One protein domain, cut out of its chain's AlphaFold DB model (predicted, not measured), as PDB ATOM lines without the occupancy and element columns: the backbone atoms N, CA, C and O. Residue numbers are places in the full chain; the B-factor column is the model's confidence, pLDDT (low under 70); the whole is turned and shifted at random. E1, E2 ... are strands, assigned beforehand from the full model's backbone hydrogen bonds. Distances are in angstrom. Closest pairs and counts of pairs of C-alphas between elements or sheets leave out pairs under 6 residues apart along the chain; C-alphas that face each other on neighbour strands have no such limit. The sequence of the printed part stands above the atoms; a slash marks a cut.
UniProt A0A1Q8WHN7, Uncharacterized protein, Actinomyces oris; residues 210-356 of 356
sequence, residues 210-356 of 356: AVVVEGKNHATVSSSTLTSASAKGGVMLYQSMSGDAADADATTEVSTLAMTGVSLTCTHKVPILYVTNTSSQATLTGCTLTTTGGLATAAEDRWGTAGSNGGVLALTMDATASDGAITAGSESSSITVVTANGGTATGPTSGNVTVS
ATOM      1  N   ALA A 210      14.363 -28.979  29.730       98.81
ATOM      2  CA  ALA A 210      15.465 -29.766  29.179       98.81
ATOM      3  C   ALA A 210      16.494 -30.109  30.274       98.81
ATOM      4  O   ALA A 210      17.024 -31.219  30.313       98.81
ATOM      5  N   VAL A 211      16.748 -29.159  31.181       98.88
ATOM      6  CA  VAL A 211      17.720 -29.285  32.274       98.88
ATOM      7  C   VAL A 211      17.123 -28.739  33.568       98.88
ATOM      8  O   VAL A 211      16.522 -27.663  33.580       98.88
ATOM      9  N   VAL A 212      17.325 -29.460  34.664       98.38
ATOM     10  CA  VAL A 212      17.041 -29.001  36.025       98.38
ATOM     11  C   VAL A 212      18.311 -29.127  36.853       98.38
ATOM     12  O   VAL A 212      18.969 -30.166  36.823       98.38
ATOM     13  N   VAL A 213      18.650 -28.075  37.595       96.94
ATOM     14  CA  VAL A 213      19.738 -28.080  38.576       96.94
ATOM     15  C   VAL A 213      19.172 -27.657  39.918       96.94
ATOM     16  O   VAL A 213      18.559 -26.594  40.036       96.94
ATOM     17  N   GLU A 214      19.367 -28.502  40.917       92.50
ATOM     18  CA  GLU A 214      18.872 -28.277  42.263       92.50
ATOM     19  C   GLU A 214      20.005 -27.900  43.222       92.50
ATOM     20  O   GLU A 214      21.029 -28.572  43.262       92.50
ATOM     21  N   GLY A 215      19.830 -26.868  44.042       88.00
ATOM     22  CA  GLY A 215      20.774 -26.479  45.089       88.00
ATOM     23  C   GLY A 215      22.167 -26.169  44.566       88.00
ATOM     24  O   GLY A 215      22.305 -25.624  43.476       88.00
ATOM     25  N   LYS A 216      23.216 -26.527  45.309       87.19
ATOM     26  CA  LYS A 216      24.621 -26.233  44.960       87.19
ATOM     27  C   LYS A 216      25.185 -27.008  43.756       87.19
ATOM     28  O   LYS A 216      26.389 -27.056  43.556       87.19
ATOM     29  N   ASN A 217      24.337 -27.683  42.990       92.56
ATOM     30  CA  ASN A 217      24.766 -28.688  42.027       92.56
ATOM     31  C   ASN A 217      25.068 -28.110  40.645       92.56
ATOM     32  O   ASN A 217      24.842 -26.929  40.372       92.56
ATOM     33  N   HIS A 218      25.636 -28.952  39.781       95.12
ATOM     34  CA  HIS A 218      26.252 -28.512  38.534       95.12
ATOM     35  C   HIS A 218      25.698 -29.280  37.333       95.12
ATOM     36  O   HIS A 218      25.553 -30.508  37.365       95.12
ATOM     37  N   ALA A 219      25.439 -28.560  36.243       98.38
ATOM     38  CA  ALA A 219      25.195 -29.146  34.931       98.38
ATOM     39  C   ALA A 219      26.051 -28.458  33.862       98.38
ATOM     40  O   ALA A 219      26.022 -27.234  33.718       98.38
ATOM     41  N   THR A 220      26.781 -29.257  33.086       98.81
ATOM     42  CA  THR A 220      27.564 -28.807  31.930       98.81
ATOM     43  C   THR A 220      27.037 -29.484  30.672       98.81
ATOM     44  O   THR A 220      26.991 -30.709  30.593       98.81
ATOM     45  N   VAL A 221      26.638 -28.695  29.680       98.94
ATOM     46  CA  VAL A 221      26.075 -29.176  28.412       98.94
ATOM     47  C   VAL A 221      26.863 -28.564  27.267       98.94
ATOM     48  O   VAL A 221      27.030 -27.348  27.206       98.94
ATOM     49  N   SER A 222      27.325 -29.380  26.326       98.88
ATOM     50  CA  SER A 222      28.071 -28.870  25.173       98.88
ATOM     51  C   SER A 222      27.663 -29.507  23.851       98.88
ATOM     52  O   SER A 222      27.210 -30.648  23.818       98.88
ATOM     53  N   SER A 223      27.813 -28.775  22.746       98.75
ATOM     54  CA  SER A 223      27.590 -29.275  21.376       98.75
ATOM     55  C   SER A 223      26.284 -30.068  21.223       98.75
ATOM     56  O   SER A 223      26.287 -31.197  20.742       98.75
ATOM     57  N   SER A 224      25.177 -29.521  21.729       98.94
ATOM     58  CA  SER A 224      23.913 -30.248  21.917       98.94
ATOM     59  C   SER A 224      22.722 -29.459  21.377       98.94
ATOM     60  O   SER A 224      22.736 -28.230  21.346       98.94
ATOM     61  N   THR A 225      21.667 -30.166  20.984       98.94
ATOM     62  CA  THR A 225      20.361 -29.598  20.631       98.94
ATOM     63  C   THR A 225      19.333 -30.068  21.646       98.94
ATOM     64  O   THR A 225      19.149 -31.266  21.833       98.94
ATOM     65  N   LEU A 226      18.663 -29.133  22.306       98.94
ATOM     66  CA  LEU A 226      17.700 -29.395  23.365       98.94
ATOM     67  C   LEU A 226      16.359 -28.738  23.046       98.94
ATOM     68  O   LEU A 226      16.299 -27.569  22.662       98.94
ATOM     69  N   THR A 227      15.280 -29.466  23.301       98.94
ATOM     70  CA  THR A 227      13.915 -28.951  23.232       98.94
ATOM     71  C   THR A 227      13.215 -29.174  24.564       98.94
ATOM     72  O   THR A 227      13.262 -30.267  25.130       98.94
ATOM     73  N   SER A 228      12.530 -28.143  25.051       98.81
ATOM     74  CA  SER A 228      11.697 -28.199  26.247       98.81
ATOM     75  C   SER A 228      10.264 -27.783  25.939       98.81
ATOM     76  O   SER A 228      10.025 -26.729  25.345       98.81
ATOM     77  N   ALA A 229       9.316 -28.587  26.414       98.50
ATOM     78  CA  ALA A 229       7.887 -28.279  26.457       98.50
ATOM     79  C   ALA A 229       7.398 -27.949  27.882       98.50
ATOM     80  O   ALA A 229       6.233 -28.144  28.228       98.50
ATOM     81  N   SER A 230       8.293 -27.435  28.730       98.06
ATOM     82  CA  SER A 230       7.955 -26.985  30.080       98.06
ATOM     83  C   SER A 230       6.977 -25.810  30.066       98.06
ATOM     84  O   SER A 230       7.069 -24.906  29.239       98.06
ATOM     85  N   ALA A 231       6.096 -25.756  31.064       96.62
ATOM     86  CA  ALA A 231       5.279 -24.578  31.360       96.62
ATOM     87  C   ALA A 231       5.980 -23.541  32.271       96.62
ATOM     88  O   ALA A 231       5.372 -22.528  32.613       96.62
ATOM     89  N   LYS A 232       7.239 -23.772  32.674       95.81
ATOM     90  CA  LYS A 232       7.997 -22.904  33.598       95.81
ATOM     91  C   LYS A 232       9.250 -22.281  32.977       95.81
ATOM     92  O   LYS A 232       9.493 -21.099  33.194       95.81
ATOM     93  N   GLY A 233      10.029 -23.044  32.212       98.00
ATOM     94  CA  GLY A 233      11.270 -22.565  31.593       98.00
ATOM     95  C   GLY A 233      11.984 -23.648  30.790       98.00
ATOM     96  O   GLY A 233      11.719 -24.829  30.996       98.00
ATOM     97  N   GLY A 234      12.889 -23.266  29.891       98.69
ATOM     98  CA  GLY A 234      13.732 -24.234  29.172       98.69
ATOM     99  C   GLY A 234      14.691 -24.976  30.105       98.69
ATOM    100  O   GLY A 234      14.876 -26.188  29.992       98.69
ATOM    101  N   VAL A 235      15.244 -24.239  31.066       98.88
ATOM    102  CA  VAL A 235      16.073 -24.717  32.172       98.88
ATOM    103  C   VAL A 235      15.512 -24.175  33.479       98.88
ATOM    104  O   VAL A 235      15.047 -23.034  33.533       98.88
ATOM    105  N   MET A 236      15.586 -24.976  34.537       98.44
ATOM    106  CA  MET A 236      15.227 -24.551  35.886       98.44
ATOM    107  C   MET A 236      16.401 -24.710  36.847       98.44
ATOM    108  O   MET A 236      16.991 -25.784  36.935       98.44
ATOM    109  N   LEU A 237      16.708 -23.640  37.575       97.75
ATOM    110  CA  LEU A 237      17.692 -23.609  38.653       97.75
ATOM    111  C   LEU A 237      16.934 -23.299  39.943       97.75
ATOM    112  O   LEU A 237      16.279 -22.260  40.041       97.75
ATOM    113  N   TYR A 238      16.929 -24.216  40.903       94.44
ATOM    114  CA  TYR A 238      16.107 -24.043  42.100       94.44
ATOM    115  C   TYR A 238      16.676 -24.755  43.318       94.44
ATOM    116  O   TYR A 238      17.560 -25.579  43.183       94.44
ATOM    117  N   GLN A 239      16.168 -24.474  44.513       88.88
ATOM    118  CA  GLN A 239      16.412 -25.306  45.695       88.88
ATOM    119  C   GLN A 239      15.071 -25.836  46.189       88.88
ATOM    120  O   GLN A 239      14.146 -25.052  46.421       88.88
ATOM    121  N   SER A 240      14.955 -27.153  46.373       82.06
ATOM    122  CA  SER A 240      13.770 -27.742  46.995       82.06
ATOM    123  C   SER A 240      13.881 -27.766  48.528       82.06
ATOM    124  O   SER A 240      14.917 -27.429  49.106       82.06
ATOM    125  N   MET A 241      12.798 -28.177  49.192       75.56
ATOM    126  CA  MET A 241      12.735 -28.352  50.650       75.56
ATOM    127  C   MET A 241      13.048 -29.791  51.097       75.56
ATOM    128  O   MET A 241      12.937 -30.077  52.287       75.56
ATOM    129  N   SER A 242      13.388 -30.707  50.179       65.81
ATOM    130  CA  SER A 242      13.594 -32.127  50.513       65.81
ATOM    131  C   SER A 242      14.882 -32.378  51.299       65.81
ATOM    132  O   SER A 242      14.992 -33.365  52.021       65.81
ATOM    133  N   GLY A 243      15.853 -31.472  51.170       63.66
ATOM    134  CA  GLY A 243      17.184 -31.630  51.741       63.66
ATOM    135  C   GLY A 243      18.116 -32.520  50.913       63.66
ATOM    136  O   GLY A 243      19.258 -32.704  51.313       63.66
ATOM    137  N   ASP A 244      17.687 -33.030  49.752       60.72
ATOM    138  CA  ASP A 244      18.509 -33.926  48.913       60.72
ATOM    139  C   ASP A 244      19.759 -33.246  48.366       60.72
ATOM    140  O   ASP A 244      20.828 -33.852  48.288       60.72
ATOM    141  N   ALA A 245      19.623 -31.959  48.056       59.62
ATOM    142  CA  ALA A 245      20.715 -31.075  47.678       59.62
ATOM    143  C   ALA A 245      21.281 -30.265  48.865       59.62
ATOM    144  O   ALA A 245      22.150 -29.415  48.658       59.62
ATOM    145  N   ALA A 246      20.787 -30.482  50.093       58.22
ATOM    146  CA  ALA A 246      21.224 -29.743  51.272       58.22
ATOM    147  C   ALA A 246      22.415 -30.436  51.945       58.22
ATOM    148  O   ALA A 246      22.331 -31.567  52.411       58.22
ATOM    149  N   ASP A 247      23.517 -29.707  52.036       55.50
ATOM    150  CA  ASP A 247      24.700 -30.052  52.818       55.50
ATOM    151  C   ASP A 247      25.113 -28.806  53.618       55.50
ATOM    152  O   ASP A 247      24.608 -27.710  53.351       55.50
ATOM    153  N   ALA A 248      26.030 -28.927  54.576       50.66
ATOM    154  CA  ALA A 248      26.533 -27.795  55.362       50.66
ATOM    155  C   ALA A 248      27.041 -26.630  54.476       50.66
ATOM    156  O   ALA A 248      26.921 -25.464  54.859       50.66
ATOM    157  N   ASP A 249      27.509 -26.945  53.262       50.34
ATOM    158  CA  ASP A 249      28.026 -26.001  52.260       50.34
ATOM    159  C   ASP A 249      26.965 -25.448  51.285       50.34
ATOM    160  O   ASP A 249      27.279 -24.629  50.423       50.34
ATOM    161  N   ALA A 250      25.686 -25.827  51.405       52.22
ATOM    162  CA  ALA A 250      24.611 -25.284  50.555       52.22
ATOM    163  C   ALA A 250      24.390 -23.765  50.739       52.22
ATOM    164  O   ALA A 250      23.607 -23.151  50.022       52.22
ATOM    165  N   THR A 251      25.071 -23.152  51.714       51.75
ATOM    166  CA  THR A 251      25.046 -21.707  51.973       51.75
ATOM    167  C   THR A 251      26.188 -20.937  51.297       51.75
ATOM    168  O   THR A 251      26.133 -19.708  51.254       51.75
ATOM    169  N   THR A 252      27.208 -21.624  50.770       59.16
ATOM    170  CA  THR A 252      28.386 -21.016  50.123       59.16
ATOM    171  C   THR A 252      28.465 -21.314  48.629       59.16
ATOM    172  O   THR A 252      28.967 -20.482  47.873       59.16
ATOM    173  N   GLU A 253      27.951 -22.465  48.193       71.00
ATOM    174  CA  GLU A 253      27.926 -22.882  46.791       71.00
ATOM    175  C   GLU A 253      26.526 -22.730  46.177       71.00
ATOM    176  O   GLU A 253      25.504 -22.900  46.839       71.00
ATOM    177  N   VAL A 254      26.482 -22.376  44.892       83.50
ATOM    178  CA  VAL A 254      25.268 -21.976  44.162       83.50
ATOM    179  C   VAL A 254      25.018 -22.898  42.976       83.50
ATOM    180  O   VAL A 254      25.965 -23.466  42.426       83.50
ATOM    181  N   SER A 255      23.763 -23.009  42.529       89.56
ATOM    182  CA  SER A 255      23.437 -23.798  41.333       89.56
ATOM    183  C   SER A 255      24.243 -23.287  40.145       89.56
ATOM    184  O   SER A 255      24.206 -22.090  39.849       89.56
ATOM    185  N   THR A 256      24.957 -24.174  39.459       95.50
ATOM    186  CA  THR A 256      25.848 -23.789  38.362       95.50
ATOM    187  C   THR A 256      25.449 -24.473  37.061       95.50
ATOM    188  O   THR A 256      25.380 -25.699  36.970       95.50
ATOM    189  N   LEU A 257      25.219 -23.668  36.027       98.69
ATOM    190  CA  LEU A 257      24.946 -24.122  34.668       98.69
ATOM    191  C   LEU A 257      26.010 -23.594  33.704       98.69
ATOM    192  O   LEU A 257      26.226 -22.387  33.609       98.69
ATOM    193  N   ALA A 258      26.602 -24.482  32.914       98.81
ATOM    194  CA  ALA A 258      27.434 -24.114  31.776       98.81
ATOM    195  C   ALA A 258      26.870 -24.735  30.495       98.81
ATOM    196  O   ALA A 258      26.708 -25.952  30.406       98.81
ATOM    197  N   MET A 259      26.571 -23.909  29.495       98.94
ATOM    198  CA  MET A 259      26.166 -24.356  28.163       98.94
ATOM    199  C   MET A 259      27.138 -23.816  27.117       98.94
ATOM    200  O   MET A 259      27.395 -22.615  27.080       98.94
ATOM    201  N   THR A 260      27.668 -24.679  26.251       98.94
ATOM    202  CA  THR A 260      28.620 -24.284  25.198       98.94
ATOM    203  C   THR A 260      28.223 -24.860  23.845       98.94
ATOM    204  O   THR A 260      28.188 -26.075  23.675       98.94
ATOM    205  N   GLY A 261      27.934 -24.010  22.860       98.81
ATOM    206  CA  GLY A 261      27.497 -24.464  21.537       98.81
ATOM    207  C   GLY A 261      26.177 -25.239  21.592       98.81
ATOM    208  O   GLY A 261      26.033 -26.265  20.928       98.81
ATOM    209  N   VAL A 262      25.244 -24.802  22.445       98.94
ATOM    210  CA  VAL A 262      23.939 -25.450  22.628       98.94
ATOM    211  C   VAL A 262      22.859 -24.695  21.857       98.94
ATOM    212  O   VAL A 262      22.726 -23.480  21.999       98.94
ATOM    213  N   SER A 263      22.047 -25.419  21.087       98.94
ATOM    214  CA  SER A 263      20.758 -24.930  20.583       98.94
ATOM    215  C   SER A 263      19.656 -25.333  21.554       98.94
ATOM    216  O   SER A 263      19.394 -26.522  21.697       98.94
ATOM    217  N   LEU A 264      18.998 -24.377  22.209       98.88
ATOM    218  CA  LEU A 264      17.892 -24.637  23.133       98.88
ATOM    219  C   LEU A 264      16.599 -23.991  22.628       98.88
ATOM    220  O   LEU A 264      16.522 -22.770  22.474       98.88
ATOM    221  N   THR A 265      15.571 -24.812  22.421       98.94
ATOM    222  CA  THR A 265      14.232 -24.385  22.003       98.94
ATOM    223  C   THR A 265      13.210 -24.621  23.110       98.94
ATOM    224  O   THR A 265      13.039 -25.744  23.579       98.94
ATOM    225  N   CYS A 266      12.483 -23.576  23.495       98.88
ATOM    226  CA  CYS A 266      11.278 -23.690  24.316       98.88
ATOM    227  C   CYS A 266      10.054 -23.664  23.398       98.88
ATOM    228  O   CYS A 266       9.835 -22.682  22.687       98.88
ATOM    229  N   THR A 267       9.242 -24.721  23.411       98.56
ATOM    230  CA  THR A 267       8.029 -24.792  22.574       98.56
ATOM    231  C   THR A 267       6.864 -24.008  23.173       98.56
ATOM    232  O   THR A 267       5.946 -23.607  22.460       98.56
ATOM    233  N   HIS A 268       6.904 -23.753  24.482       98.44
ATOM    234  CA  HIS A 268       5.943 -22.918  25.193       98.44
ATOM    235  C   HIS A 268       6.487 -21.503  25.413       98.44
ATOM    236  O   HIS A 268       7.688 -21.241  25.335       98.44
ATOM    237  N   LYS A 269       5.584 -20.569  25.728       98.31
ATOM    238  CA  LYS A 269       5.931 -19.182  26.057       98.31
ATOM    239  C   LYS A 269       6.493 -19.085  27.482       98.31
ATOM    240  O   LYS A 269       5.801 -18.650  28.397       98.31
ATOM    241  N   VAL A 270       7.742 -19.504  27.655       98.56
ATOM    242  CA  VAL A 270       8.463 -19.544  28.940       98.56
ATOM    243  C   VAL A 270       9.881 -18.980  28.792       98.56
ATOM    244  O   VAL A 270      10.406 -18.973  27.677       98.56
ATOM    245  N   PRO A 271      10.520 -18.472  29.857       98.81
ATOM    246  CA  PRO A 271      11.903 -18.016  29.767       98.81
ATOM    247  C   PRO A 271      12.865 -19.165  29.420       98.81
ATOM    248  O   PRO A 271      12.578 -20.329  29.713       98.81
ATOM    249  N   ILE A 272      14.032 -18.849  28.850       98.88
ATOM    250  CA  ILE A 272      15.119 -19.837  28.717       98.88
ATOM    251  C   ILE A 272      15.545 -20.323  30.103       98.88
ATOM    252  O   ILE A 272      15.572 -21.528  30.343       98.88
ATOM    253  N   LEU A 273      15.842 -19.393  31.013       98.88
ATOM    254  CA  LEU A 273      16.261 -19.692  32.381       98.88
ATOM    255  C   LEU A 273      15.175 -19.277  33.375       98.88
ATOM    256  O   LEU A 273      14.795 -18.107  33.432       98.88
ATOM    257  N   TYR A 274      14.704 -20.220  34.184       98.75
ATOM    258  CA  TYR A 274      13.849 -19.943  35.334       98.75
ATOM    259  C   TYR A 274      14.605 -20.224  36.633       98.75
ATOM    260  O   TYR A 274      15.144 -21.317  36.806       98.75
ATOM    261  N   VAL A 275      14.642 -19.246  37.540       98.44
ATOM    262  CA  VAL A 275      15.369 -19.336  38.814       98.44
ATOM    263  C   VAL A 275      14.439 -19.035  39.983       98.44
ATOM    264  O   VAL A 275      13.724 -18.032  39.967       98.44
ATOM    265  N   THR A 276      14.446 -19.884  41.010       96.56
ATOM    266  CA  THR A 276      13.623 -19.680  42.212       96.56
ATOM    267  C   THR A 276      14.241 -20.310  43.454       96.56
ATOM    268  O   THR A 276      14.879 -21.357  43.370       96.56
ATOM    269  N   ASN A 277      14.046 -19.686  44.615       94.00
ATOM    270  CA  ASN A 277      14.514 -20.160  45.917       94.00
ATOM    271  C   ASN A 277      16.017 -20.502  45.976       94.00
ATOM    272  O   ASN A 277      16.429 -21.358  46.746       94.00
ATOM    273  N   THR A 278      16.853 -19.887  45.144       92.38
ATOM    274  CA  THR A 278      18.287 -20.188  45.100       92.38
ATOM    275  C   THR A 278      19.072 -19.011  44.536       92.38
ATOM    276  O   THR A 278      18.534 -18.183  43.795       92.38
ATOM    277  N   SER A 279      20.360 -18.968  44.863       93.06
ATOM    278  CA  SER A 279      21.338 -18.213  44.085       93.06
ATOM    279  C   SER A 279      21.936 -19.124  43.017       93.06
ATOM    280  O   SER A 279      22.119 -20.321  43.234       93.06
ATOM    281  N   SER A 280      22.216 -18.582  41.838       96.06
ATOM    282  CA  SER A 280      22.668 -19.361  40.690       96.06
ATOM    283  C   SER A 280      23.644 -18.600  39.813       96.06
ATOM    284  O   SER A 280      23.554 -17.381  39.650       96.06
ATOM    285  N   GLN A 281      24.535 -19.357  39.184       97.88
ATOM    286  CA  GLN A 281      25.422 -18.901  38.126       97.88
ATOM    287  C   GLN A 281      25.118 -19.670  36.843       97.88
ATOM    288  O   GLN A 281      25.043 -20.898  36.841       97.88
ATOM    289  N   ALA A 282      24.960 -18.950  35.739       98.75
ATOM    290  CA  ALA A 282      24.785 -19.546  34.422       98.75
ATOM    291  C   ALA A 282      25.742 -18.903  33.419       98.75
ATOM    292  O   ALA A 282      25.857 -17.682  33.363       98.75
ATOM    293  N   THR A 283      26.407 -19.716  32.603       98.88
ATOM    294  CA  THR A 283      27.235 -19.249  31.483       98.88
ATOM    295  C   THR A 283      26.740 -19.879  30.193       98.88
ATOM    296  O   THR A 283      26.690 -21.105  30.082       98.88
ATOM    297  N   LEU A 284      26.364 -19.042  29.225       98.88
ATOM    298  CA  LEU A 284      25.928 -19.457  27.895       98.88
ATOM    299  C   LEU A 284      26.969 -18.985  26.874       98.88
ATOM    300  O   LEU A 284      27.070 -17.787  26.598       98.88
ATOM    301  N   THR A 285      27.727 -19.927  26.315       98.94
ATOM    302  CA  THR A 285      28.823 -19.663  25.376       98.94
ATOM    303  C   THR A 285      28.472 -20.139  23.969       98.94
ATOM    304  O   THR A 285      28.355 -21.341  23.733       98.94
ATOM    305  N   GLY A 286      28.328 -19.224  23.009       98.81
ATOM    306  CA  GLY A 286      28.010 -19.566  21.616       98.81
ATOM    307  C   GLY A 286      26.698 -20.342  21.449       98.81
ATOM    308  O   GLY A 286      26.617 -21.244  20.615       98.81
ATOM    309  N   CYS A 287      25.692 -20.057  22.278       98.88
ATOM    310  CA  CYS A 287      24.410 -20.759  22.252       98.88
ATOM    311  C   CYS A 287      23.420 -20.116  21.270       98.88
ATOM    312  O   CYS A 287      23.435 -18.908  21.040       98.88
ATOM    313  N   THR A 288      22.501 -20.923  20.740       98.88
ATOM    314  CA  THR A 288      21.322 -20.449  19.998       98.88
ATOM    315  C   THR A 288      20.084 -20.669  20.855       98.88
ATOM    316  O   THR A 288      19.765 -21.796  21.225       98.88
ATOM    317  N   LEU A 289      19.383 -19.588  21.187       98.81
ATOM    318  CA  LEU A 289      18.253 -19.612  22.111       98.81
ATOM    319  C   LEU A 289      16.968 -19.271  21.359       98.81
ATOM    320  O   LEU A 289      16.865 -18.203  20.763       98.81
ATOM    321  N   THR A 290      15.983 -20.167  21.391       98.69
ATOM    322  CA  THR A 290      14.689 -19.966  20.727       98.69
ATOM    323  C   THR A 290      13.563 -20.045  21.747       98.69
ATOM    324  O   THR A 290      13.250 -21.115  22.267       98.69
ATOM    325  N   THR A 291      12.934 -18.910  22.037       98.12
ATOM    326  CA  THR A 291      11.739 -18.843  22.885       98.12
ATOM    327  C   THR A 291      10.934 -17.576  22.611       98.12
ATOM    328  O   THR A 291      11.466 -16.567  22.160       98.12
ATOM    329  N   THR A 292       9.642 -17.611  22.938       96.62
ATOM    330  CA  THR A 292       8.760 -16.431  22.955       96.62
ATOM    331  C   THR A 292       8.497 -15.893  24.368       96.62
ATOM    332  O   THR A 292       7.756 -14.919  24.528       96.62
ATOM    333  N   GLY A 293       9.061 -16.525  25.406       97.25
ATOM    334  CA  GLY A 293       8.821 -16.185  26.814       97.25
ATOM    335  C   GLY A 293       9.904 -15.350  27.499       97.25
ATOM    336  O   GLY A 293       9.672 -14.890  28.612       97.25
ATOM    337  N   GLY A 294      11.043 -15.109  26.846       98.38
ATOM    338  CA  GLY A 294      12.123 -14.255  27.355       98.38
ATOM    339  C   GLY A 294      13.426 -14.998  27.654       98.38
ATOM    340  O   GLY A 294      13.500 -16.219  27.573       98.38
ATOM    341  N   LEU A 295      14.476 -14.254  27.988       98.81
ATOM    342  CA  LEU A 295      15.786 -14.815  28.307       98.81
ATOM    343  C   LEU A 295      15.792 -15.436  29.707       98.81
ATOM    344  O   LEU A 295      16.152 -16.599  29.866       98.81
ATOM    345  N   ALA A 296      15.384 -14.682  30.725       98.88
ATOM    346  CA  ALA A 296      15.483 -15.147  32.101       98.88
ATOM    347  C   ALA A 296      14.380 -14.578  32.989       98.88
ATOM    348  O   ALA A 296      14.031 -13.400  32.892       98.88
ATOM    349  N   THR A 297      13.896 -15.413  33.906       98.81
ATOM    350  CA  THR A 297      13.007 -15.005  34.992       98.81
ATOM    351  C   THR A 297      13.533 -15.539  36.313       98.81
ATOM    352  O   THR A 297      13.727 -16.742  36.464       98.81
ATOM    353  N   ALA A 298      13.699 -14.649  37.283       98.62
ATOM    354  CA  ALA A 298      13.945 -14.984  38.674       98.62
ATOM    355  C   ALA A 298      12.717 -14.577  39.492       98.62
ATOM    356  O   ALA A 298      12.259 -13.440  39.369       98.62
ATOM    357  N   ALA A 299      12.139 -15.490  40.268       97.75
ATOM    358  CA  ALA A 299      10.899 -15.225  40.996       97.75
ATOM    359  C   ALA A 299      10.751 -16.102  42.244       97.75
ATOM    360  O   ALA A 299      11.400 -17.140  42.377       97.75
ATOM    361  N   GLU A 300       9.841 -15.705  43.131       96.44
ATOM    362  CA  GLU A 300       9.314 -16.593  44.168       96.44
ATOM    363  C   GLU A 300       8.444 -17.689  43.542       96.44
ATOM    364  O   GLU A 300       7.779 -17.483  42.522       96.44
ATOM    365  N   ASP A 301       8.438 -18.859  44.170       94.75
ATOM    366  CA  ASP A 301       7.568 -19.981  43.819       94.75
ATOM    367  C   ASP A 301       7.249 -20.784  45.093       94.75
ATOM    368  O   ASP A 301       7.454 -20.321  46.213       94.75
ATOM    369  N   ARG A 302       6.727 -22.000  44.958       92.06
ATOM    370  CA  ARG A 302       6.279 -22.848  46.076       92.06
ATOM    371  C   ARG A 302       7.373 -23.348  47.032       92.06
ATOM    372  O   ARG A 302       7.034 -23.982  48.027       92.06
ATOM    373  N   TRP A 303       8.656 -23.149  46.726       90.75
ATOM    374  CA  TRP A 303       9.772 -23.650  47.539       90.75
ATOM    375  C   TRP A 303      10.353 -22.549  48.412       90.75
ATOM    376  O   TRP A 303      10.519 -21.439  47.928       90.75
ATOM    377  N   GLY A 304      10.705 -22.853  49.661       87.75
ATOM    378  CA  GLY A 304      11.288 -21.884  50.591       87.75
ATOM    379  C   GLY A 304      10.262 -21.079  51.389       87.75
ATOM    380  O   GLY A 304       9.082 -21.417  51.463       87.75
ATOM    381  N   THR A 305      10.739 -20.021  52.047       88.94
ATOM    382  CA  THR A 305       9.900 -19.102  52.833       88.94
ATOM    383  C   THR A 305       9.388 -17.965  51.954       88.94
ATOM    384  O   THR A 305      10.184 -17.213  51.397       88.94
ATOM    385  N   ALA A 306       8.063 -17.838  51.847       92.00
ATOM    386  CA  ALA A 306       7.410 -16.782  51.072       92.00
ATOM    387  C   ALA A 306       7.910 -15.383  51.474       92.00
ATOM    388  O   ALA A 306       8.047 -15.092  52.665       92.00
ATOM    389  N   GLY A 307       8.167 -14.523  50.487       91.81
ATOM    390  CA  GLY A 307       8.769 -13.201  50.689       91.81
ATOM    391  C   GLY A 307      10.302 -13.202  50.761       91.81
ATOM    392  O   GLY A 307      10.912 -12.135  50.757       91.81
ATOM    393  N   SER A 308      10.949 -14.371  50.826       91.31
ATOM    394  CA  SER A 308      12.414 -14.496  50.864       91.31
ATOM    395  C   SER A 308      12.951 -15.650  50.016       91.31
ATOM    396  O   SER A 308      14.095 -16.059  50.184       91.31
ATOM    397  N   ASN A 309      12.126 -16.202  49.130       92.81
ATOM    398  CA  ASN A 309      12.415 -17.376  48.310       92.81
ATOM    399  C   ASN A 309      12.485 -17.046  46.811       92.81
ATOM    400  O   ASN A 309      12.182 -17.879  45.954       92.81
ATOM    401  N   GLY A 310      12.864 -15.810  46.489       95.62
ATOM    402  CA  GLY A 310      13.145 -15.378  45.129       95.62
ATOM    403  C   GLY A 310      14.362 -16.083  44.525       95.62
ATOM    404  O   GLY A 310      15.092 -16.815  45.196       95.62
ATOM    405  N   GLY A 311      14.578 -15.864  43.231       96.25
ATOM    406  CA  GLY A 311      15.782 -16.320  42.538       96.25
ATOM    407  C   GLY A 311      16.843 -15.223  42.466       96.25
ATOM    408  O   GLY A 311      16.522 -14.060  42.226       96.25
ATOM    409  N   VAL A 312      18.117 -15.583  42.597       97.31
ATOM    410  CA  VAL A 312      19.248 -14.685  42.321       97.31
ATOM    411  C   VAL A 312      20.086 -15.294  41.206       97.31
ATOM    412  O   VAL A 312      20.607 -16.391  41.362       97.31
ATOM    413  N   LEU A 313      20.217 -14.603  40.073       98.56
ATOM    414  CA  LEU A 313      20.936 -15.115  38.904       98.56
ATOM    415  C   LEU A 313      22.088 -14.194  38.502       98.56
ATOM    416  O   LEU A 313      21.868 -13.038  38.146       98.56
ATOM    417  N   ALA A 314      23.300 -14.740  38.461       98.50
ATOM    418  CA  ALA A 314      24.420 -14.176  37.719       98.50
ATOM    419  C   ALA A 314      24.552 -14.915  36.376       98.50
ATOM    420  O   ALA A 314      24.899 -16.096  36.334       98.50
ATOM    421  N   LEU A 315      24.241 -14.229  35.279       98.88
ATOM    422  CA  LEU A 315      24.227 -14.778  33.926       98.88
ATOM    423  C   LEU A 315      25.364 -14.184  33.095       98.88
ATOM    424  O   LEU A 315      25.426 -12.974  32.899       98.88
ATOM    425  N   THR A 316      26.221 -15.033  32.541       98.88
ATOM    426  CA  THR A 316      27.217 -14.641  31.540       98.88
ATOM    427  C   THR A 316      26.747 -15.049  30.147       98.88
ATOM    428  O   THR A 316      26.483 -16.223  29.888       98.88
ATOM    429  N   MET A 317      26.663 -14.071  29.249       98.81
ATOM    430  CA  MET A 317      26.341 -14.232  27.831       98.81
ATOM    431  C   MET A 317      27.621 -14.039  27.015       98.81
ATOM    432  O   MET A 317      28.007 -12.913  26.699       98.81
ATOM    433  N   ASP A 318      28.293 -15.136  26.684       98.75
ATOM    434  CA  ASP A 318      29.570 -15.134  25.969       98.75
ATOM    435  C   ASP A 318      29.361 -15.580  24.518       98.75
ATOM    436  O   ASP A 318      28.913 -16.696  24.270       98.75
ATOM    437  N   ALA A 319      29.593 -14.702  23.540       98.62
ATOM    438  CA  ALA A 319      29.272 -14.967  22.129       98.62
ATOM    439  C   ALA A 319      27.833 -15.505  21.901       98.62
ATOM    440  O   ALA A 319      27.549 -16.168  20.906       98.62
ATOM    441  N   THR A 320      26.923 -15.221  22.839       98.75
ATOM    442  CA  THR A 320      25.510 -15.612  22.829       98.75
ATOM    443  C   THR A 320      24.678 -14.340  22.817       98.75
ATOM    444  O   THR A 320      24.883 -13.458  23.651       98.75
ATOM    445  N   ALA A 321      23.741 -14.237  21.880       98.25
ATOM    446  CA  ALA A 321      22.861 -13.084  21.732       98.25
ATOM    447  C   ALA A 321      21.416 -13.456  22.076       98.25
ATOM    448  O   ALA A 321      20.940 -14.532  21.711       98.25
ATOM    449  N   SER A 322      20.708 -12.557  22.758       98.38
ATOM    450  CA  SER A 322      19.274 -12.685  23.018       98.38
ATOM    451  C   SER A 322      18.612 -11.313  23.152       98.38
ATOM    452  O   SER A 322      19.104 -10.432  23.856       98.38
ATOM    453  N   ASP A 323      17.444 -11.158  22.538       97.94
ATOM    454  CA  ASP A 323      16.532 -10.020  22.697       97.94
ATOM    455  C   ASP A 323      15.332 -10.343  23.612       97.94
ATOM    456  O   ASP A 323      14.445  -9.514  23.818       97.94
ATOM    457  N   GLY A 324      15.303 -11.546  24.193       98.38
ATOM    458  CA  GLY A 324      14.267 -11.974  25.126       98.38
ATOM    459  C   GLY A 324      14.257 -11.170  26.432       98.38
ATOM    460  O   GLY A 324      15.303 -10.784  26.950       98.38
ATOM    461  N   ALA A 325      13.062 -10.968  26.996       98.62
ATOM    462  CA  ALA A 325      12.851 -10.243  28.251       98.62
ATOM    463  C   ALA A 325      13.618 -10.834  29.449       98.62
ATOM    464  O   ALA A 325      13.810 -12.050  29.536       98.62
ATOM    465  N   ILE A 326      13.997  -9.975  30.396       98.88
ATOM    466  CA  ILE A 326      14.704 -10.338  31.630       98.88
ATOM    467  C   ILE A 326      13.900  -9.806  32.817       98.88
ATOM    468  O   ILE A 326      13.707  -8.598  32.949       98.88
ATOM    469  N   THR A 327      13.401 -10.698  33.671       98.81
ATOM    470  CA  THR A 327      12.447 -10.335  34.731       98.81
ATOM    471  C   THR A 327      12.903 -10.826  36.100       98.81
ATOM    472  O   THR A 327      12.954 -12.028  36.343       98.81
ATOM    473  N   ALA A 328      13.153  -9.904  37.026       98.56
ATOM    474  CA  ALA A 328      13.190 -10.190  38.458       98.56
ATOM    475  C   ALA A 328      11.794  -9.904  39.042       98.56
ATOM    476  O   ALA A 328      11.384  -8.754  39.176       98.56
ATOM    477  N   GLY A 329      11.026 -10.961  39.306       97.38
ATOM    478  CA  GLY A 329       9.580 -10.905  39.549       97.38
ATOM    479  C   GLY A 329       9.145 -10.620  40.989       97.38
ATOM    480  O   GLY A 329       7.948 -10.484  41.226       97.38
ATOM    481  N   SER A 330      10.072 -10.538  41.943       96.62
ATOM    482  CA  SER A 330       9.795 -10.242  43.355       96.62
ATOM    483  C   SER A 330      10.880  -9.345  43.951       96.62
ATOM    484  O   SER A 330      11.974  -9.240  43.395       96.62
ATOM    485  N   GLU A 331      10.606  -8.731  45.107       95.88
ATOM    486  CA  GLU A 331      11.600  -7.937  45.854       95.88
ATOM    487  C   GLU A 331      12.808  -8.776  46.302       95.88
ATOM    488  O   GLU A 331      13.925  -8.273  46.383       95.88
ATOM    489  N   SER A 332      12.583 -10.070  46.546       96.38
ATOM    490  CA  SER A 332      13.598 -11.061  46.912       96.38
ATOM    491  C   SER A 332      14.371 -11.633  45.712       96.38
ATOM    492  O   SER A 332      15.264 -12.456  45.909       96.38
ATOM    493  N   SER A 333      14.046 -11.227  44.476       98.38
ATOM    494  CA  SER A 333      14.693 -11.726  43.256       98.38
ATOM    495  C   SER A 333      15.626 -10.696  42.622       98.38
ATOM    496  O   SER A 333      15.363  -9.495  42.652       98.38
ATOM    497  N   SER A 334      16.701 -11.159  41.983       98.69
ATOM    498  CA  SER A 334      17.597 -10.295  41.201       98.69
ATOM    499  C   SER A 334      18.280 -11.030  40.050       98.69
ATOM    500  O   SER A 334      18.507 -12.240  40.115       98.69
ATOM    501  N   ILE A 335      18.606 -10.299  38.982       98.88
ATOM    502  CA  ILE A 335      19.365 -10.825  37.842       98.88
ATOM    503  C   ILE A 335      20.475  -9.842  37.472       98.88
ATOM    504  O   ILE A 335      20.216  -8.672  37.201       98.88
ATOM    505  N   THR A 336      21.710 -10.325  37.410       98.81
ATOM    506  CA  THR A 336      22.845  -9.605  36.825       98.81
ATOM    507  C   THR A 336      23.280 -10.325  35.562       98.81
ATOM    508  O   THR A 336      23.521 -11.529  35.597       98.81
ATOM    509  N   VAL A 337      23.389  -9.599  34.453       98.81
ATOM    510  CA  VAL A 337      23.861 -10.128  33.175       98.81
ATOM    511  C   VAL A 337      25.176  -9.465  32.798       98.81
ATOM    512  O   VAL A 337      25.252  -8.241  32.754       98.81
ATOM    513  N   VAL A 338      26.186 -10.275  32.491       98.62
ATOM    514  CA  VAL A 338      27.466  -9.839  31.928       98.62
ATOM    515  C   VAL A 338      27.572 -10.349  30.499       98.62
ATOM    516  O   VAL A 338      27.382 -11.537  30.242       98.62
ATOM    517  N   THR A 339      27.882  -9.462  29.564       98.38
ATOM    518  CA  THR A 339      28.107  -9.816  28.158       98.38
ATOM    519  C   THR A 339      29.598  -9.854  27.826       98.38
ATOM    520  O   THR A 339      30.383  -9.035  28.301       98.38
ATOM    521  N   ALA A 340      30.019 -10.829  27.021       98.06
ATOM    522  CA  ALA A 340      31.415 -11.008  26.628       98.06
ATOM    523  C   ALA A 340      31.539 -11.462  25.167       98.06
ATOM    524  O   ALA A 340      30.621 -12.057  24.604       98.06
ATOM    525  N   ASN A 341      32.684 -11.155  24.548       97.62
ATOM    526  CA  ASN A 341      33.076 -11.607  23.204       97.62
ATOM    527  C   ASN A 341      31.984 -11.449  22.125       97.62
ATOM    528  O   ASN A 341      31.793 -12.317  21.277       97.62
ATOM    529  N   GLY A 342      31.257 -10.328  22.155       96.50
ATOM    530  CA  GLY A 342      30.185 -10.033  21.198       96.50
ATOM    531  C   GLY A 342      28.820 -10.645  21.536       96.50
ATOM    532  O   GLY A 342      27.895 -10.506  20.740       96.50
ATOM    533  N   GLY A 343      28.673 -11.289  22.697       98.00
ATOM    534  CA  GLY A 343      27.370 -11.642  23.257       98.00
ATOM    535  C   GLY A 343      26.533 -10.404  23.587       98.00
ATOM    536  O   GLY A 343      27.069  -9.311  23.776       98.00
ATOM    537  N   THR A 344      25.211 -10.558  23.635       97.94
ATOM    538  CA  THR A 344      24.275  -9.453  23.886       97.94
ATOM    539  C   THR A 344      23.036  -9.910  24.655       97.94
ATOM    540  O   THR A 344      22.565 -11.039  24.515       97.94
ATOM    541  N   ALA A 345      22.480  -8.993  25.447       97.88
ATOM    542  CA  ALA A 345      21.205  -9.150  26.136       97.88
ATOM    543  C   ALA A 345      20.416  -7.837  26.013       97.88
ATOM    544  O   ALA A 345      20.573  -6.929  26.825       97.88
ATOM    545  N   THR A 346      19.623  -7.694  24.948       97.75
ATOM    546  CA  THR A 346      18.978  -6.415  24.573       97.75
ATOM    547  C   THR A 346      17.475  -6.379  24.833       97.75
ATOM    548  O   THR A 346      16.803  -5.427  24.438       97.75
ATOM    549  N   GLY A 347      16.929  -7.429  25.443       97.62
ATOM    550  CA  GLY A 347      15.511  -7.504  25.761       97.62
ATOM    551  C   GLY A 347      15.080  -6.528  26.856       97.62
ATOM    552  O   GLY A 347      15.912  -5.993  27.590       97.62
ATOM    553  N   PRO A 348      13.765  -6.290  26.997       98.19
ATOM    554  CA  PRO A 348      13.244  -5.434  28.051       98.19
ATOM    555  C   PRO A 348      13.530  -6.030  29.435       98.19
ATOM    556  O   PRO A 348      13.398  -7.238  29.646       98.19
ATOM    557  N   THR A 349      13.872  -5.165  30.386       98.69
ATOM    558  CA  THR A 349      14.178  -5.533  31.773       98.69
ATOM    559  C   THR A 349      13.074  -5.076  32.728       98.69
ATOM    560  O   THR A 349      12.540  -3.978  32.564       98.69
ATOM    561  N   SER A 350      12.762  -5.868  33.756       98.56
ATOM    562  CA  SER A 350      11.823  -5.494  34.828       98.56
ATOM    563  C   SER A 350      12.289  -5.999  36.195       98.56
ATOM    564  O   SER A 350      12.792  -7.118  36.300       98.56
ATOM    565  N   GLY A 351      12.083  -5.189  37.238       98.44
ATOM    566  CA  GLY A 351      12.526  -5.476  38.604       98.44
ATOM    567  C   GLY A 351      14.010  -5.174  38.831       98.44
ATOM    568  O   GLY A 351      14.591  -4.323  38.157       98.44
ATOM    569  N   ASN A 352      14.621  -5.864  39.795       98.56
ATOM    570  CA  ASN A 352      16.044  -5.734  40.108       98.56
ATOM    571  C   ASN A 352      16.911  -6.472  39.068       98.56
ATOM    572  O   ASN A 352      17.339  -7.610  39.278       98.56
ATOM    573  N   VAL A 353      17.121  -5.828  37.919       98.81
ATOM    574  CA  VAL A 353      17.909  -6.356  36.800       98.81
ATOM    575  C   VAL A 353      19.023  -5.380  36.438       98.81
ATOM    576  O   VAL A 353      18.770  -4.197  36.224       98.81
ATOM    577  N   THR A 354      20.247  -5.889  36.320       98.56
ATOM    578  CA  THR A 354      21.408  -5.152  35.803       98.56
ATOM    579  C   THR A 354      21.976  -5.884  34.594       98.56
ATOM    580  O   THR A 354      22.138  -7.101  34.638       98.56
ATOM    581  N   VAL A 355      22.285  -5.157  33.521       97.75
ATOM    582  CA  VAL A 355      22.952  -5.689  32.322       97.75
ATOM    583  C   VAL A 355      24.209  -4.858  32.074       97.75
ATOM    584  O   VAL A 355      24.123  -3.628  32.054       97.75
ATOM    585  N   SER A 356      25.357  -5.519  31.917       92.75
ATOM    586  CA  SER A 356      26.677  -4.902  31.710       92.75
ATOM    587  C   SER A 356      27.501  -5.578  30.625       92.75
ATOM    588  O   SER A 356      27.376  -6.815  30.456       92.75
TER     589      SER A 356
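What this domain is: This is residues 210 to 356 of the 356 residues of an uncharacterized protein of Actinomyces oris (UniProt A0A1Q8WHN7). The chain is wound in stacked turns, a three-sided solenoid: E1, E3, E5, E8 and E10 stack side by side as one wall, E2, E4, E6, E9, E11 and E12 make a second wall partly face to face with it, and the parts of E2 and E4 past their sharp bends, with E7 and the short paired stretches 321 to 322 and 344 to 345, line a third side. Two long links, residues 239 to 254 and 299 to 310, loop at the corner where the chain passes from E3 to E4 and from E8 to E9. The printed part has 147 residues with no named helix and twelve named strands, E1 to E12 in order along the chain; the class is all strand, though only 70 residues, under half, are in named elements. The sheet E1, E3, E5, E8, E10 is parallel in that order, and the other sheet is branched, its neighbour pairs parallel too. The whole is compact, with a radius of gyration of the C-alphas of 14.0 A and spans of 37 by 30 by 28 A.

Where its parts are: E1 is residues 211 to 214, and its C-alpha 211 stands at (17.720, -29.285, 32.274). E2 is residues 218 to 228, 19.1 A long, and bends by 112 degrees at residue 223. E3 is residues 235 to 238. E4, residues 255 to 266, is the longest strand by residues; it is 20.9 A long and bends by 109 degrees at residue 261. E5 is residues 273 to 276, E6 residues 278 to 285 with 22.4 A, and E7 residues 288 to 290. E8 is residues 296 to 298, and E9, residues 311 to 318, measures 21.6 A. E10 is residues 326 to 328. E11, residues 334 to 340, is 20.1 A long and ends at C-alpha 340 (31.415, -11.008, 26.628). E12 is residues 353 to 355, with C-alpha 355 at (22.952, -5.689, 32.322).

How they stand to each other: The two sheets form a sandwich, two sheets face to face, with best planes 26 degrees apart and strands at 4 degrees to each other. In the branched sheet, E4 has E2 on one side, beside residues 256 to 266, and E6 and E7 on the other side, beside residues 255 to 260 and 263 to 265. N 221 and O 258 of E2 and E4 are 2.8 A apart, within hydrogen-bond range, as are N 281 and O 255 of E6 and E4 at 2.8 A and N 264 and O 288 of E4 and E7 at 2.9 A. E6 and E9 are parallel at 12 degrees, with N 280 and O 312 at 2.8 A. E9 and E11 have N 315 and O 336 at 2.8 A, and E11 and E12 have N 337 and O 354 at 2.8 A. In the other sheet, the edge strands are E1 and E10; N 213 and O 236 of E1 and E3 are 2.9 A apart, N 237 and O 274 of E3 and E5 2.9 A, N 275 and O 297 of E5 and E8 2.9 A, and N 298 and O 327 of E8 and E10 2.9 A. Between the sheets, the closest C-alphas of E5 and E9 are those of Thr 276 and Gly 311, 4.0 A apart. E1 and E12 are apart.

The domain as a whole: The C-alphas farthest apart are those of Ser 242 and Gly 342, 40.3 A. The printed part has no cut and ends at residue 356, the chain's last. The long links are E3 to E4, E8 to E9 and E11 to E12. The branched sheet is twisted, its C-alphas up to 11.5 A off the best plane. Mean pLDDT of the printed part is 93.7; residues 242 to 252 are under 70.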